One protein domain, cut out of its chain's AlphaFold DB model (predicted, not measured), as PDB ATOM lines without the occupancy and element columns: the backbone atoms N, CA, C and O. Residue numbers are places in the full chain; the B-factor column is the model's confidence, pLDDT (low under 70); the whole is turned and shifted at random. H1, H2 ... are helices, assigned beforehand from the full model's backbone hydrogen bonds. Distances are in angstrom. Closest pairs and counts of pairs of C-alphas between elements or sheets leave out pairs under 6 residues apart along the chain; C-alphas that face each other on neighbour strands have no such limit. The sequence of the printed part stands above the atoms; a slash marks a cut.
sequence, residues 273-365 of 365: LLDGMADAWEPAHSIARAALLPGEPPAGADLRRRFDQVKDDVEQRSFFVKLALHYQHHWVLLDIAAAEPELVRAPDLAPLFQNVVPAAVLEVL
ATOM      1  N   LEU A 273      65.053  56.743 -33.708       86.06
ATOM      2  CA  LEU A 273      65.848  57.724 -32.968       86.06
ATOM      3  C   LEU A 273      65.519  59.157 -33.413       86.06
ATOM      4  O   LEU A 273      65.334  60.034 -32.570       86.06
ATOM      5  N   LEU A 274      65.392  59.397 -34.724       87.19
ATOM      6  CA  LEU A 274      64.996  60.706 -35.257       87.19
ATOM      7  C   LEU A 274      63.561  61.094 -34.878       87.19
ATOM      8  O   LEU A 274      63.286  62.275 -34.669       87.19
ATOM      9  N   ASP A 275      62.641  60.133 -34.806       87.62
ATOM     10  CA  ASP A 275      61.261  60.348 -34.363       87.62
ATOM     11  C   ASP A 275      61.218  60.763 -32.887       87.62
ATOM     12  O   ASP A 275      60.494  61.695 -32.534       87.62
ATOM     13  N   GLY A 276      62.064  60.162 -32.042       85.31
ATOM     14  CA  GLY A 276      62.230  60.564 -30.642       85.31
ATOM     15  C   GLY A 276      62.786  61.984 -30.451       85.31
ATOM     16  O   GLY A 276      62.605  62.573 -29.388       85.31
ATOM     17  N   MET A 277      63.423  62.553 -31.480       82.50
ATOM     18  CA  MET A 277      64.010  63.900 -31.472       82.50
ATOM     19  C   MET A 277      63.156  64.947 -32.210       82.50
ATOM     20  O   MET A 277      63.592  66.085 -32.376       82.50
ATOM     21  N   ALA A 278      61.939  64.600 -32.651       72.44
ATOM     22  CA  ALA A 278      61.145  65.415 -33.578       72.44
ATOM     23  C   ALA A 278      60.851  66.858 -33.107       72.44
ATOM     24  O   ALA A 278      60.666  67.754 -33.944       72.44
ATOM     25  N   ASP A 279      60.834  67.090 -31.792       71.69
ATOM     26  CA  ASP A 279      60.545  68.393 -31.184       71.69
ATOM     27  C   ASP A 279      61.759  69.341 -31.149       71.69
ATOM     28  O   ASP A 279      61.587  70.558 -31.052       71.69
ATOM     29  N   ALA A 280      62.986  68.824 -31.290       72.25
ATOM     30  CA  ALA A 280      64.188  69.642 -31.409       72.25
ATOM     31  C   ALA A 280      64.308  70.154 -32.856       72.25
ATOM     32  O   ALA A 280      64.645  69.416 -33.784       72.25
ATOM     33  N   TRP A 281      63.966  71.422 -33.087       66.62
ATOM     34  CA  TRP A 281      64.068  72.013 -34.421       66.62
ATOM     35  C   TRP A 281      65.531  72.198 -34.828       66.62
ATOM     36  O   TRP A 281      66.193  73.123 -34.369       66.62
ATOM     37  N   GLU A 282      66.000  71.345 -35.740       81.50
ATOM     38  CA  GLU A 282      67.280  71.506 -36.427       81.50
ATOM     39  C   GLU A 282      67.139  71.071 -37.896       81.50
ATOM     40  O   GLU A 282      66.629  69.976 -38.156       81.50
ATOM     41  N   PRO A 283      67.603  71.872 -38.877       81.38
ATOM     42  CA  PRO A 283      67.620  71.485 -40.291       81.38
ATOM     43  C   PRO A 283      68.292  70.129 -40.550       81.38
ATOM     44  O   PRO A 283      67.880  69.394 -41.449       81.38
ATOM     45  N   ALA A 284      69.274  69.761 -39.719       84.38
ATOM     46  CA  ALA A 284      69.941  68.465 -39.753       84.38
ATOM     47  C   ALA A 284      68.958  67.281 -39.651       84.38
ATOM     48  O   ALA A 284      69.138  66.290 -40.361       84.38
ATOM     49  N   HIS A 285      67.878  67.400 -38.865       88.19
ATOM     50  CA  HIS A 285      66.864  66.349 -38.729       88.19
ATOM     51  C   HIS A 285      66.093  66.102 -40.029       88.19
ATOM     52  O   HIS A 285      65.875  64.950 -40.403       88.19
ATOM     53  N   SER A 286      65.708  67.160 -40.748       89.88
ATOM     54  CA  SER A 286      64.996  67.013 -42.022       89.88
ATOM     55  C   SER A 286      65.899  66.455 -43.118       89.88
ATOM     56  O   SER A 286      65.447  65.634 -43.913       89.88
ATOM     57  N   ILE A 287      67.185  66.833 -43.136       90.94
ATOM     58  CA  ILE A 287      68.165  66.238 -44.060       90.94
ATOM     59  C   ILE A 287      68.317  64.744 -43.750       90.94
ATOM     60  O   ILE A 287      68.196  63.923 -44.654       90.94
ATOM     61  N   ALA A 288      68.537  64.389 -42.481       91.38
ATOM     62  CA  ALA A 288      68.675  63.005 -42.033       91.38
ATOM     63  C   ALA A 288      67.447  62.153 -42.390       91.38
ATOM     64  O   ALA A 288      67.579  61.058 -42.938       91.38
ATOM     65  N   ARG A 289      66.240  62.675 -42.144       93.19
ATOM     66  CA  ARG A 289      64.988  61.987 -42.474       93.19
ATOM     67  C   ARG A 289      64.812  61.810 -43.979       93.19
ATOM     68  O   ARG A 289      64.487  60.707 -44.406       93.19
ATOM     69  N   ALA A 290      65.041  62.853 -44.776       93.38
ATOM     70  CA  ALA A 290      64.937  62.771 -46.233       93.38
ATOM     71  C   ALA A 290      65.955  61.783 -46.829       93.38
ATOM     72  O   ALA A 290      65.634  61.055 -47.765       93.38
ATOM     73  N   ALA A 291      67.139  61.673 -46.228       93.19
ATOM     74  CA  ALA A 291      68.132  60.686 -46.627       93.19
ATOM     75  C   ALA A 291      67.781  59.257 -46.225       93.19
ATOM     76  O   ALA A 291      68.054  58.324 -46.976       93.19
ATOM     77  N   LEU A 292      67.157  59.047 -45.067       94.12
ATOM     78  CA  LEU A 292      66.686  57.721 -44.667       94.12
ATOM     79  C   LEU A 292      65.430  57.286 -45.436       94.12
ATOM     80  O   LEU A 292      65.228  56.089 -45.614       94.12
ATOM     81  N   LEU A 293      64.627  58.229 -45.930       94.44
ATOM     82  CA  LEU A 293      63.339  57.990 -46.586       94.44
ATOM     83  C   LEU A 293      63.210  58.774 -47.911       94.44
ATOM     84  O   LEU A 293      62.285  59.578 -48.059       94.44
ATOM     85  N   PRO A 294      64.116  58.570 -48.888       93.06
ATOM     86  CA  PRO A 294      64.110  59.342 -50.128       93.06
ATOM     87  C   PRO A 294      62.836  59.070 -50.933       93.06
ATOM     88  O   PRO A 294      62.466  57.921 -51.162       93.06
ATOM     89  N   GLY A 295      62.152  60.130 -51.361       92.50
ATOM     90  CA  GLY A 295      60.898  60.062 -52.118       92.50
ATOM     91  C   GLY A 295      59.668  59.638 -51.304       92.50
ATOM     92  O   GLY A 295      58.543  59.808 -51.774       92.50
ATOM     93  N   GLU A 296      59.845  59.159 -50.073       95.25
ATOM     94  CA  GLU A 296      58.757  58.600 -49.272       95.25
ATOM     95  C   GLU A 296      57.858  59.688 -48.648       95.25
ATOM     96  O   GLU A 296      58.333  60.778 -48.290       95.25
ATOM     97  N   PRO A 297      56.548  59.416 -48.461       95.25
ATOM     98  CA  PRO A 297      55.600  60.396 -47.929       95.25
ATOM     99  C   PRO A 297      55.949  60.975 -46.546       95.25
ATOM    100  O   PRO A 297      55.828  62.191 -46.399       95.25
ATOM    101  N   PRO A 298      56.403  60.198 -45.535       93.62
ATOM    102  CA  PRO A 298      56.680  60.752 -44.206       93.62
ATOM    103  C   PRO A 298      57.785  61.815 -44.204       93.62
ATOM    104  O   PRO A 298      57.656  62.837 -43.531       93.62
ATOM    105  N   ALA A 299      58.852  61.609 -44.980       94.12
ATOM    106  CA  ALA A 299      59.914  62.599 -45.132       94.12
ATOM    107  C   ALA A 299      59.428  63.836 -45.892       94.12
ATOM    108  O   ALA A 299      59.652  64.954 -45.437       94.12
ATOM    109  N   GLY A 300      58.693  63.658 -46.995       94.88
ATOM    110  CA  GLY A 300      58.143  64.799 -47.727       94.88
ATOM    111  C   GLY A 300      57.144  65.622 -46.897       94.88
ATOM    112  O   GLY A 300      57.143  66.848 -46.974       94.88
ATOM    113  N   ALA A 301      56.347  64.973 -46.042       94.06
ATOM    114  CA  ALA A 301      55.437  65.653 -45.123       94.06
ATOM    115  C   ALA A 301      56.192  66.468 -44.063       94.06
ATOM    116  O   ALA A 301      55.785  67.590 -43.757       94.06
ATOM    117  N   ASP A 302      57.308  65.946 -43.536       92.75
ATOM    118  CA  ASP A 302      58.196  66.724 -42.668       92.75
ATOM    119  C   ASP A 302      58.751  67.947 -43.405       92.75
ATOM    120  O   ASP A 302      58.603  69.064 -42.912       92.75
ATOM    121  N   LEU A 303      59.294  67.763 -44.615       94.06
ATOM    122  CA  LEU A 303      59.823  68.859 -45.433       94.06
ATOM    123  C   LEU A 303      58.780  69.950 -45.678       94.06
ATOM    124  O   LEU A 303      59.071  71.127 -45.476       94.06
ATOM    125  N   ARG A 304      57.554  69.569 -46.059       94.81
ATOM    126  CA  ARG A 304      56.460  70.520 -46.293       94.81
ATOM    127  C   ARG A 304      56.097  71.283 -45.022       94.81
ATOM    128  O   ARG A 304      56.051  72.510 -45.031       94.81
ATOM    129  N   ARG A 305      55.908  70.569 -43.910       93.19
ATOM    130  CA  ARG A 305      55.604  71.175 -42.607       93.19
ATOM    131  C   ARG A 305      56.682  72.174 -42.188       93.19
ATOM    132  O   ARG A 305      56.355  73.244 -41.683       93.19
ATOM    133  N   ARG A 306      57.962  71.828 -42.360       91.44
ATOM    134  CA  ARG A 306      59.086  72.706 -42.000       91.44
ATOM    135  C   ARG A 306      59.191  73.909 -42.931       91.44
ATOM    136  O   ARG A 306      59.429  75.007 -42.445       91.44
ATOM    137  N   PHE A 307      58.942  73.723 -44.223       92.75
ATOM    138  CA  PHE A 307      58.859  74.814 -45.191       92.75
ATOM    139  C   PHE A 307      57.796  75.854 -44.796       92.75
ATOM    140  O   PHE A 307      58.093  77.047 -44.793       92.75
ATOM    141  N   ASP A 308      56.609  75.416 -44.360       92.44
ATOM    142  CA  ASP A 308      55.542  76.321 -43.900       92.44
ATOM    143  C   ASP A 308      55.923  77.079 -42.602       92.44
ATOM    144  O   ASP A 308      55.462  78.198 -42.368       92.44
ATOM    145  N   GLN A 309      56.790  76.506 -41.753       91.75
ATOM    146  CA  GLN A 309      57.271  77.145 -40.514       91.75
ATOM    147  C   GLN A 309      58.246  78.304 -40.768       91.75
ATOM    148  O   GLN A 309      58.332  79.212 -39.943       91.75
ATOM    149  N   VAL A 310      58.954  78.298 -41.900       90.75
ATOM    150  CA  VAL A 310      59.963  79.310 -42.268       90.75
ATOM    151  C   VAL A 310      59.456  80.270 -43.348       90.75
ATOM    152  O   VAL A 310      60.231  80.778 -44.152       90.75
ATOM    153  N   LYS A 311      58.142  80.533 -43.384       89.00
ATOM    154  CA  LYS A 311      57.473  81.296 -44.456       89.00
ATOM    155  C   LYS A 311      58.114  82.656 -44.792       89.00
ATOM    156  O   LYS A 311      58.062  83.066 -45.950       89.00
ATOM    157  N   ASP A 312      58.720  83.315 -43.803       89.94
ATOM    158  CA  ASP A 312      59.301  84.658 -43.917       89.94
ATOM    159  C   ASP A 312      60.821  84.637 -44.214       89.94
ATOM    160  O   ASP A 312      61.431  85.693 -44.374       89.94
ATOM    161  N   ASP A 313      61.443  83.453 -44.315       89.94
ATOM    162  CA  ASP A 313      62.882  83.265 -44.556       89.94
ATOM    163  C   ASP A 313      63.135  82.596 -45.920       89.94
ATOM    164  O   ASP A 313      63.081  81.376 -46.079       89.94
ATOM    165  N   VAL A 314      63.427  83.412 -46.936       85.75
ATOM    166  CA  VAL A 314      63.637  82.950 -48.320       85.75
ATOM    167  C   VAL A 314      64.812  81.971 -48.440       85.75
ATOM    168  O   VAL A 314      64.752  81.042 -49.251       85.75
ATOM    169  N   GLU A 315      65.864  82.140 -47.638       87.88
ATOM    170  CA  GLU A 315      67.046  81.278 -47.683       87.88
ATOM    171  C   GLU A 315      66.708  79.873 -47.169       87.88
ATOM    172  O   GLU A 315      66.964  78.879 -47.858       87.88
ATOM    173  N   GLN A 316      66.035  79.785 -46.018       89.38
ATOM    174  CA  GLN A 316      65.565  78.512 -45.459       89.38
ATOM    175  C   GLN A 316      64.548  77.825 -46.374       89.38
ATOM    176  O   GLN A 316      64.585  76.609 -46.580       89.38
ATOM    177  N   ARG A 317      63.658  78.593 -47.001       89.44
ATOM    178  CA  ARG A 317      62.704  78.057 -47.980       89.44
ATOM    179  C   ARG A 317      63.406  77.493 -49.211       89.44
ATOM    180  O   ARG A 317      63.073  76.390 -49.649       89.44
ATOM    181  N   SER A 318      64.409  78.204 -49.733       88.44
ATOM    182  CA  SER A 318      65.264  77.713 -50.820       88.44
ATOM    183  C   SER A 318      65.956  76.410 -50.444       88.44
ATOM    184  O   SER A 318      66.003  75.476 -51.248       88.44
ATOM    185  N   PHE A 319      66.447  76.321 -49.210       90.69
ATOM    186  CA  PHE A 319      67.053  75.111 -48.677       90.69
ATOM    187  C   PHE A 319      66.084  73.915 -48.705       90.69
ATOM    188  O   PHE A 319      66.445  72.875 -49.255       90.69
ATOM    189  N   PHE A 320      64.841  74.051 -48.229       91.94
ATOM    190  CA  PHE A 320      63.866  72.945 -48.260       91.94
ATOM    191  C   PHE A 320      63.433  72.545 -49.677       91.94
ATOM    192  O   PHE A 320      63.250  71.356 -49.937       91.94
ATOM    193  N   VAL A 321      63.331  73.494 -50.614       91.44
ATOM    194  CA  VAL A 321      63.083  73.186 -52.038       91.44
ATOM    195  C   VAL A 321      64.241  72.369 -52.620       91.44
ATOM    196  O   VAL A 321      64.013  71.342 -53.261       91.44
ATOM    197  N   LYS A 322      65.490  72.775 -52.355       90.25
ATOM    198  CA  LYS A 322      66.686  72.020 -52.772       90.25
ATOM    199  C   LYS A 322      66.712  70.629 -52.145       90.25
ATOM    200  O   LYS A 322      67.056  69.670 -52.830       90.25
ATOM    201  N   LEU A 323      66.316  70.513 -50.879       91.75
ATOM    202  CA  LEU A 323      66.260  69.246 -50.157       91.75
ATOM    203  C   LEU A 323      65.208  68.301 -50.756       91.75
ATOM    204  O   LEU A 323      65.515  67.149 -51.055       91.75
ATOM    205  N   ALA A 324      63.999  68.806 -51.012       92.81
ATOM    206  CA  ALA A 324      62.931  68.051 -51.659       92.81
ATOM    207  C   ALA A 324      63.326  67.592 -53.071       92.81
ATOM    208  O   ALA A 324      63.055  66.450 -53.436       92.81
ATOM    209  N   LEU A 325      64.011  68.442 -53.843       89.94
ATOM    210  CA  LEU A 325      64.553  68.071 -55.151       89.94
ATOM    211  C   LEU A 325      65.616  66.972 -55.035       89.94
ATOM    212  O   LEU A 325      65.539  65.965 -55.736       89.94
ATOM    213  N   HIS A 326      66.594  67.157 -54.146       88.69
ATOM    214  CA  HIS A 326      67.720  66.239 -53.971       88.69
ATOM    215  C   HIS A 326      67.257  64.828 -53.584       88.69
ATOM    216  O   HIS A 326      67.727  63.845 -54.153       88.69
ATOM    217  N   TYR A 327      66.281  64.738 -52.680       91.88
ATOM    218  CA  TYR A 327      65.718  63.476 -52.197       91.88
ATOM    219  C   TYR A 327      64.453  63.035 -52.948       91.88
ATOM    220  O   TYR A 327      63.711  62.190 -52.459       91.88
ATOM    221  N   GLN A 328      64.208  63.573 -54.150       91.38
ATOM    222  CA  GLN A 328      63.143  63.136 -55.069       91.38
ATOM    223  C   GLN A 328      61.710  63.232 -54.503       91.38
ATOM    224  O   GLN A 328      60.803  62.518 -54.932       91.38
ATOM    225  N   HIS A 329      61.453  64.165 -53.587       93.62
ATOM    226  CA  HIS A 329      60.114  64.469 -53.074       93.62
ATOM    227  C   HIS A 329      59.344  65.390 -54.036       93.62
ATOM    228  O   HIS A 329      58.886  66.471 -53.664       93.62
ATOM    229  N   HIS A 330      59.188  64.971 -55.296       91.44
ATOM    230  CA  HIS A 330      58.579  65.794 -56.353       91.44
ATOM    231  C   HIS A 330      57.166  66.277 -56.012       91.44
ATOM    232  O   HIS A 330      56.782  67.377 -56.400       91.44
ATOM    233  N   TRP A 331      56.398  65.489 -55.259       93.00
ATOM    234  CA  TRP A 331      55.056  65.881 -54.834       93.00
ATOM    235  C   TRP A 331      55.072  67.111 -53.915       93.00
ATOM    236  O   TRP A 331      54.193  67.954 -54.043       93.00
ATOM    237  N   VAL A 332      56.091  67.259 -53.057       93.62
ATOM    238  CA  VAL A 332      56.262  68.444 -52.198       93.62
ATOM    239  C   VAL A 332      56.520  69.672 -53.060       93.62
ATOM    240  O   VAL A 332      55.954  70.731 -52.819       93.62
ATOM    241  N   LEU A 333      57.335  69.527 -54.108       92.00
ATOM    242  CA  LEU A 333      57.621  70.615 -55.043       92.00
ATOM    243  C   LEU A 333      56.369  71.045 -55.815       92.00
ATOM    244  O   LEU A 333      56.120  72.239 -55.948       92.00
ATOM    245  N   LEU A 334      55.562  70.095 -56.291       90.69
ATOM    246  CA  LEU A 334      54.297  70.397 -56.968       90.69
ATOM    247  C   LEU A 334      53.306  71.108 -56.036       90.69
ATOM    248  O   LEU A 334      52.648  72.060 -56.448       90.69
ATOM    249  N   ASP A 335      53.232  70.667 -54.785       91.88
ATOM    250  CA  ASP A 335      52.361  71.232 -53.756       91.88
ATOM    251  C   ASP A 335      52.785  72.661 -53.355       91.88
ATOM    252  O   ASP A 335      51.949  73.559 -53.259       91.88
ATOM    253  N   ILE A 336      54.093  72.916 -53.224       91.56
ATOM    254  CA  ILE A 336      54.643  74.267 -53.021       91.56
ATOM    255  C   ILE A 336      54.349  75.159 -54.232       91.56
ATOM    256  O   ILE A 336      53.880  76.282 -54.065       91.56
ATOM    257  N   ALA A 337      54.594  74.665 -55.449       89.44
ATOM    258  CA  ALA A 337      54.387  75.434 -56.675       89.44
ATOM    259  C   ALA A 337      52.919  75.842 -56.875       89.44
ATOM    260  O   ALA A 337      52.645  76.941 -57.350       89.44
ATOM    261  N   ALA A 338      51.980  74.970 -56.496       88.12
ATOM    262  CA  ALA A 338      50.551  75.257 -56.552       88.12
ATOM    263  C   ALA A 338      50.101  76.256 -55.474       88.12
ATOM    264  O   ALA A 338      49.200  77.056 -55.726       88.12
ATOM    265  N   ALA A 339      50.703  76.205 -54.281       87.75
ATOM    266  CA  ALA A 339      50.361  77.094 -53.174       87.75
ATOM    267  C   ALA A 339      50.959  78.504 -53.329       87.75
ATOM    268  O   ALA A 339      50.314  79.474 -52.934       87.75
ATOM    269  N   GLU A 340      52.168  78.613 -53.892       87.94
ATOM    270  CA  GLU A 340      52.961  79.853 -53.942       87.94
ATOM    271  C   GLU A 340      53.628  80.052 -55.324       87.94
ATOM    272  O   GLU A 340      54.848  79.897 -55.475       87.94
ATOM    273  N   PRO A 341      52.849  80.399 -56.372       85.06
ATOM    274  CA  PRO A 341      53.343  80.547 -57.748       85.06
ATOM    275  C   PRO A 341      54.471  81.581 -57.902       85.06
ATOM    276  O   PRO A 341      55.333  81.468 -58.775       85.06
ATOM    277  N   GLU A 342      54.499  82.604 -57.051       85.81
ATOM    278  CA  GLU A 342      55.546  83.622 -57.026       85.81
ATOM    279  C   GLU A 342      56.925  83.065 -56.651       85.81
ATOM    280  O   GLU A 342      57.927  83.533 -57.194       85.81
ATOM    281  N   LEU A 343      56.996  82.027 -55.806       81.69
ATOM    282  CA  LEU A 343      58.263  81.366 -55.466       81.69
ATOM    283  C   LEU A 343      58.834  80.603 -56.655       81.69
ATOM    284  O   LEU A 343      60.046  80.578 -56.846       81.69
ATOM    285  N   VAL A 344      57.968  80.037 -57.495       82.62
ATOM    286  CA  VAL A 344      58.368  79.360 -58.736       82.62
ATOM    287  C   VAL A 344      59.020  80.342 -59.713       82.62
ATOM    288  O   VAL A 344      59.876  79.955 -60.505       82.62
ATOM    289  N   ARG A 345      58.649  81.625 -59.642       83.38
ATOM    290  CA  ARG A 345      59.200  82.704 -60.475       83.38
ATOM    291  C   ARG A 345      60.408  83.402 -59.846       83.38
ATOM    292  O   ARG A 345      61.035  84.226 -60.514       83.38
ATOM    293  N   ALA A 346      60.747  83.096 -58.593       83.75
ATOM    294  CA  ALA A 346      61.905  83.681 -57.931       83.75
ATOM    295  C   ALA A 346      63.196  83.255 -58.662       83.75
ATOM    296  O   ALA A 346      63.382  82.056 -58.883       83.75
ATOM    297  N   PRO A 347      64.106  84.185 -59.020       83.75
ATOM    298  CA  PRO A 347      65.302  83.872 -59.810       83.75
ATOM    299  C   PRO A 347      66.150  82.719 -59.252       83.75
ATOM    300  O   PRO A 347      66.670  81.914 -60.020       83.75
ATOM    301  N   ASP A 348      66.224  82.602 -57.925       77.81
ATOM    302  CA  ASP A 348      67.034  81.591 -57.236       77.81
ATOM    303  C   ASP A 348      66.366  80.205 -57.154       77.81
ATOM    304  O   ASP A 348      67.030  79.212 -56.848       77.81
ATOM    305  N   LEU A 349      65.055  80.117 -57.415       78.31
ATOM    306  CA  LEU A 349      64.263  78.884 -57.301       78.31
ATOM    307  C   LEU A 349      63.706  78.398 -58.638       78.31
ATOM    308  O   LEU A 349      63.552  77.190 -58.822       78.31
ATOM    309  N   ALA A 350      63.454  79.298 -59.589       82.31
ATOM    310  CA  ALA A 350      62.915  78.966 -60.904       82.31
ATOM    311  C   ALA A 350      63.694  77.846 -61.626       82.31
ATOM    312  O   ALA A 350      63.051  76.923 -62.135       82.31
ATOM    313  N   PRO A 351      65.048  77.818 -61.615       82.69
ATOM    314  CA  PRO A 351      65.800  76.727 -62.238       82.69
ATOM    315  C   PRO A 351      65.550  75.356 -61.591       82.69
ATOM    316  O   PRO A 351      65.672  74.330 -62.255       82.69
ATOM    317  N   LEU A 352      65.198  75.315 -60.300       80.56
ATOM    318  CA  LEU A 352      64.929  74.068 -59.578       80.56
ATOM    319  C   LEU A 352      63.579  73.474 -59.997       80.56
ATOM    320  O   LEU A 352      63.486  72.274 -60.247       80.56
ATOM    321  N   PHE A 353      62.554  74.318 -60.142       80.94
ATOM    322  CA  PHE A 353      61.216  73.885 -60.555       80.94
ATOM    323  C   PHE A 353      61.144  73.484 -62.032       80.94
ATOM    324  O   PHE A 353      60.431  72.537 -62.355       80.94
ATOM    325  N   GLN A 354      61.917  74.120 -62.920       82.75
ATOM    326  CA  GLN A 354      61.951  73.788 -64.356       82.75
ATOM    327  C   GLN A 354      62.363  72.338 -64.655       82.75
ATOM    328  O   GLN A 354      62.003  71.802 -65.700       82.75
ATOM    329  N   ASN A 355      63.086  71.689 -63.738       73.88
ATOM    330  CA  ASN A 355      63.526  70.302 -63.895       73.88
ATOM    331  C   ASN A 355      62.488  69.264 -63.434       73.88
ATOM    332  O   ASN A 355      62.667  68.077 -63.703       73.88
ATOM    333  N   VAL A 356      61.429  69.681 -62.730       77.94
ATOM    334  CA  VAL A 356      60.475  68.765 -62.070       77.94
ATOM    335  C   VAL A 356      59.030  69.056 -62.449       77.94
ATOM    336  O   VAL A 356      58.235  68.134 -62.628       77.94
ATOM    337  N   VAL A 357      58.678  70.332 -62.573       76.31
ATOM    338  CA  VAL A 357      57.333  70.768 -62.926       76.31
ATOM    339  C   VAL A 357      57.232  70.801 -64.451       76.31
ATOM    340  O   VAL A 357      58.020  71.499 -65.093       76.31
ATOM    341  N   PRO A 358      56.283  70.068 -65.065       80.25
ATOM    342  CA  PRO A 358      56.090  70.117 -66.508       80.25
ATOM    343  C   PRO A 358      55.901  71.560 -66.985       80.25
ATOM    344  O   PRO A 358      55.165  72.319 -66.357       80.25
ATOM    345  N   ALA A 359      56.501  71.926 -68.121       79.06
ATOM    346  CA  ALA A 359      56.404  73.284 -68.669       79.06
ATOM    347  C   ALA A 359      54.946  73.767 -68.797       79.06
ATOM    348  O   ALA A 359      54.637  74.890 -68.427       79.06
ATOM    349  N   ALA A 360      54.030  72.878 -69.194       75.88
ATOM    350  CA  ALA A 360      52.600  73.179 -69.281       75.88
ATOM    351  C   ALA A 360      51.957  73.554 -67.929       75.88
ATOM    352  O   ALA A 360      50.987  74.300 -67.901       75.88
ATOM    353  N   VAL A 361      52.475  73.041 -66.809       75.62
ATOM    354  CA  VAL A 361      52.022  73.430 -65.463       75.62
ATOM    355  C   VAL A 361      52.621  74.786 -65.084       75.62
ATOM    356  O   VAL A 361      51.908  75.629 -64.555       75.62
ATOM    357  N   LEU A 362      53.890  75.034 -65.426       74.69
ATOM    358  CA  LEU A 362      54.544  76.335 -65.219       74.69
ATOM    359  C   LEU A 362      53.913  77.471 -66.040       74.69
ATOM    360  O   LEU A 362      53.983  78.618 -65.623       74.69
ATOM    361  N   GLU A 363      53.313  77.174 -67.194       77.50
ATOM    362  CA  GLU A 363      52.607  78.159 -68.029       77.50
ATOM    363  C   GLU A 363      51.248  78.584 -67.447       77.50
ATOM    364  O   GLU A 363      50.747  79.659 -67.777       77.50
ATOM    365  N   VAL A 364      50.643  77.741 -66.604       76.81
ATOM    366  CA  VAL A 364      49.334  77.991 -65.973       76.81
ATOM    367  C   VAL A 364      49.479  78.691 -64.617       76.81
ATOM    368  O   VAL A 364      48.566  79.412 -64.214       76.81
ATOM    369  N   LEU A 365      50.607  78.479 -63.931       67.00
ATOM    370  CA  LEU A 365      50.975  79.119 -62.662       67.00
ATOM    371  C   LEU A 365      51.546  80.523 -62.891       67.00
ATOM    372  O   LEU A 365      51.091  81.481 -62.222       67.00
TER     373      LEU A 365
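What this domain is: This is residues 273 to 365 of the 365 residues of an uncharacterized protein of Minicystis rosea (UniProt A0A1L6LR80). Four helices, H2, H3, H4 and H5, make a zigzag up-and-down bundle, each running against the one before it, with H2 and H4 on one side and H3 and H5 on the other. The short H1 lies beyond H2 at one end of the long axis, and the short H6, H7 and H8 lie toward the other end, past H4 and H5. The printed part has 93 residues with eight named helices, H1 to H8 in chain order, and no named strand; its class is all helix. It is compact, with a radius of gyration of the C-alphas of 13.0 A, and elongated, spanning 43 by 26 by 17 A.

How they stand to each other: H1, residues 273 to 276, is close to but not clearly touching H2, residues 283 to 292; their closest C-alphas, of Leu 274 and His 285, are 6.9 A apart. H2 forms a helical hairpin with H3, residues 297 to 309, at a shallow tilt of 17 degrees; H3 touches it with residues 299 to 303 alone, closest at the C-alphas of Ala 290 and Ala 299, 5.1 A. H3 and H4, residues 314 to 326, form the next hairpin, at 10 degrees, closest at the C-alphas of Phe 307 and Arg 317, 5.8 A. H4 is the hub, touching four helices; it only just touches H2, with 3 pairs of C-alphas within 8 A. H4 and H5, residues 330 to 339, form a hairpin at a tilt of 35.3 degrees, only just steep, closest at the C-alphas of Ala 324 and Val 332, 6.7 A. H6, residues 341 to 344, and H7, residues 350 to 353, touch only at the corner, and only just, with 3 pairs of C-alphas within 8 A; the closest, of Val 344 and Ala 350, are 5.1 A apart. H8, residues 359 to 362, is near H5 and apart from H7. In H2, H3, H4 and H5 every O i to N i+4 pair is within hydrogen-bond range; H1, H6, H7 and H8 are too short for such a pair.

Where its parts are: H1 begins at C-alpha 273, (65.848, 57.724, -32.968). From first to last C-alpha H2 measures 14.5 A, H3 18.4 A, H4 18.1 A and H5 14.3 A. H4 begins at C-alpha 314, (63.637, 82.950, -48.320), and H8 ends at C-alpha 362, (54.544, 76.335, -65.219).

The domain as a whole: The farthest C-alphas, of Leu 273 and Glu 363, are 42.7 A apart. The printed part has no cut and no long link. Mean pLDDT of the printed part is 86.8; residues 281 and 365 are under 70.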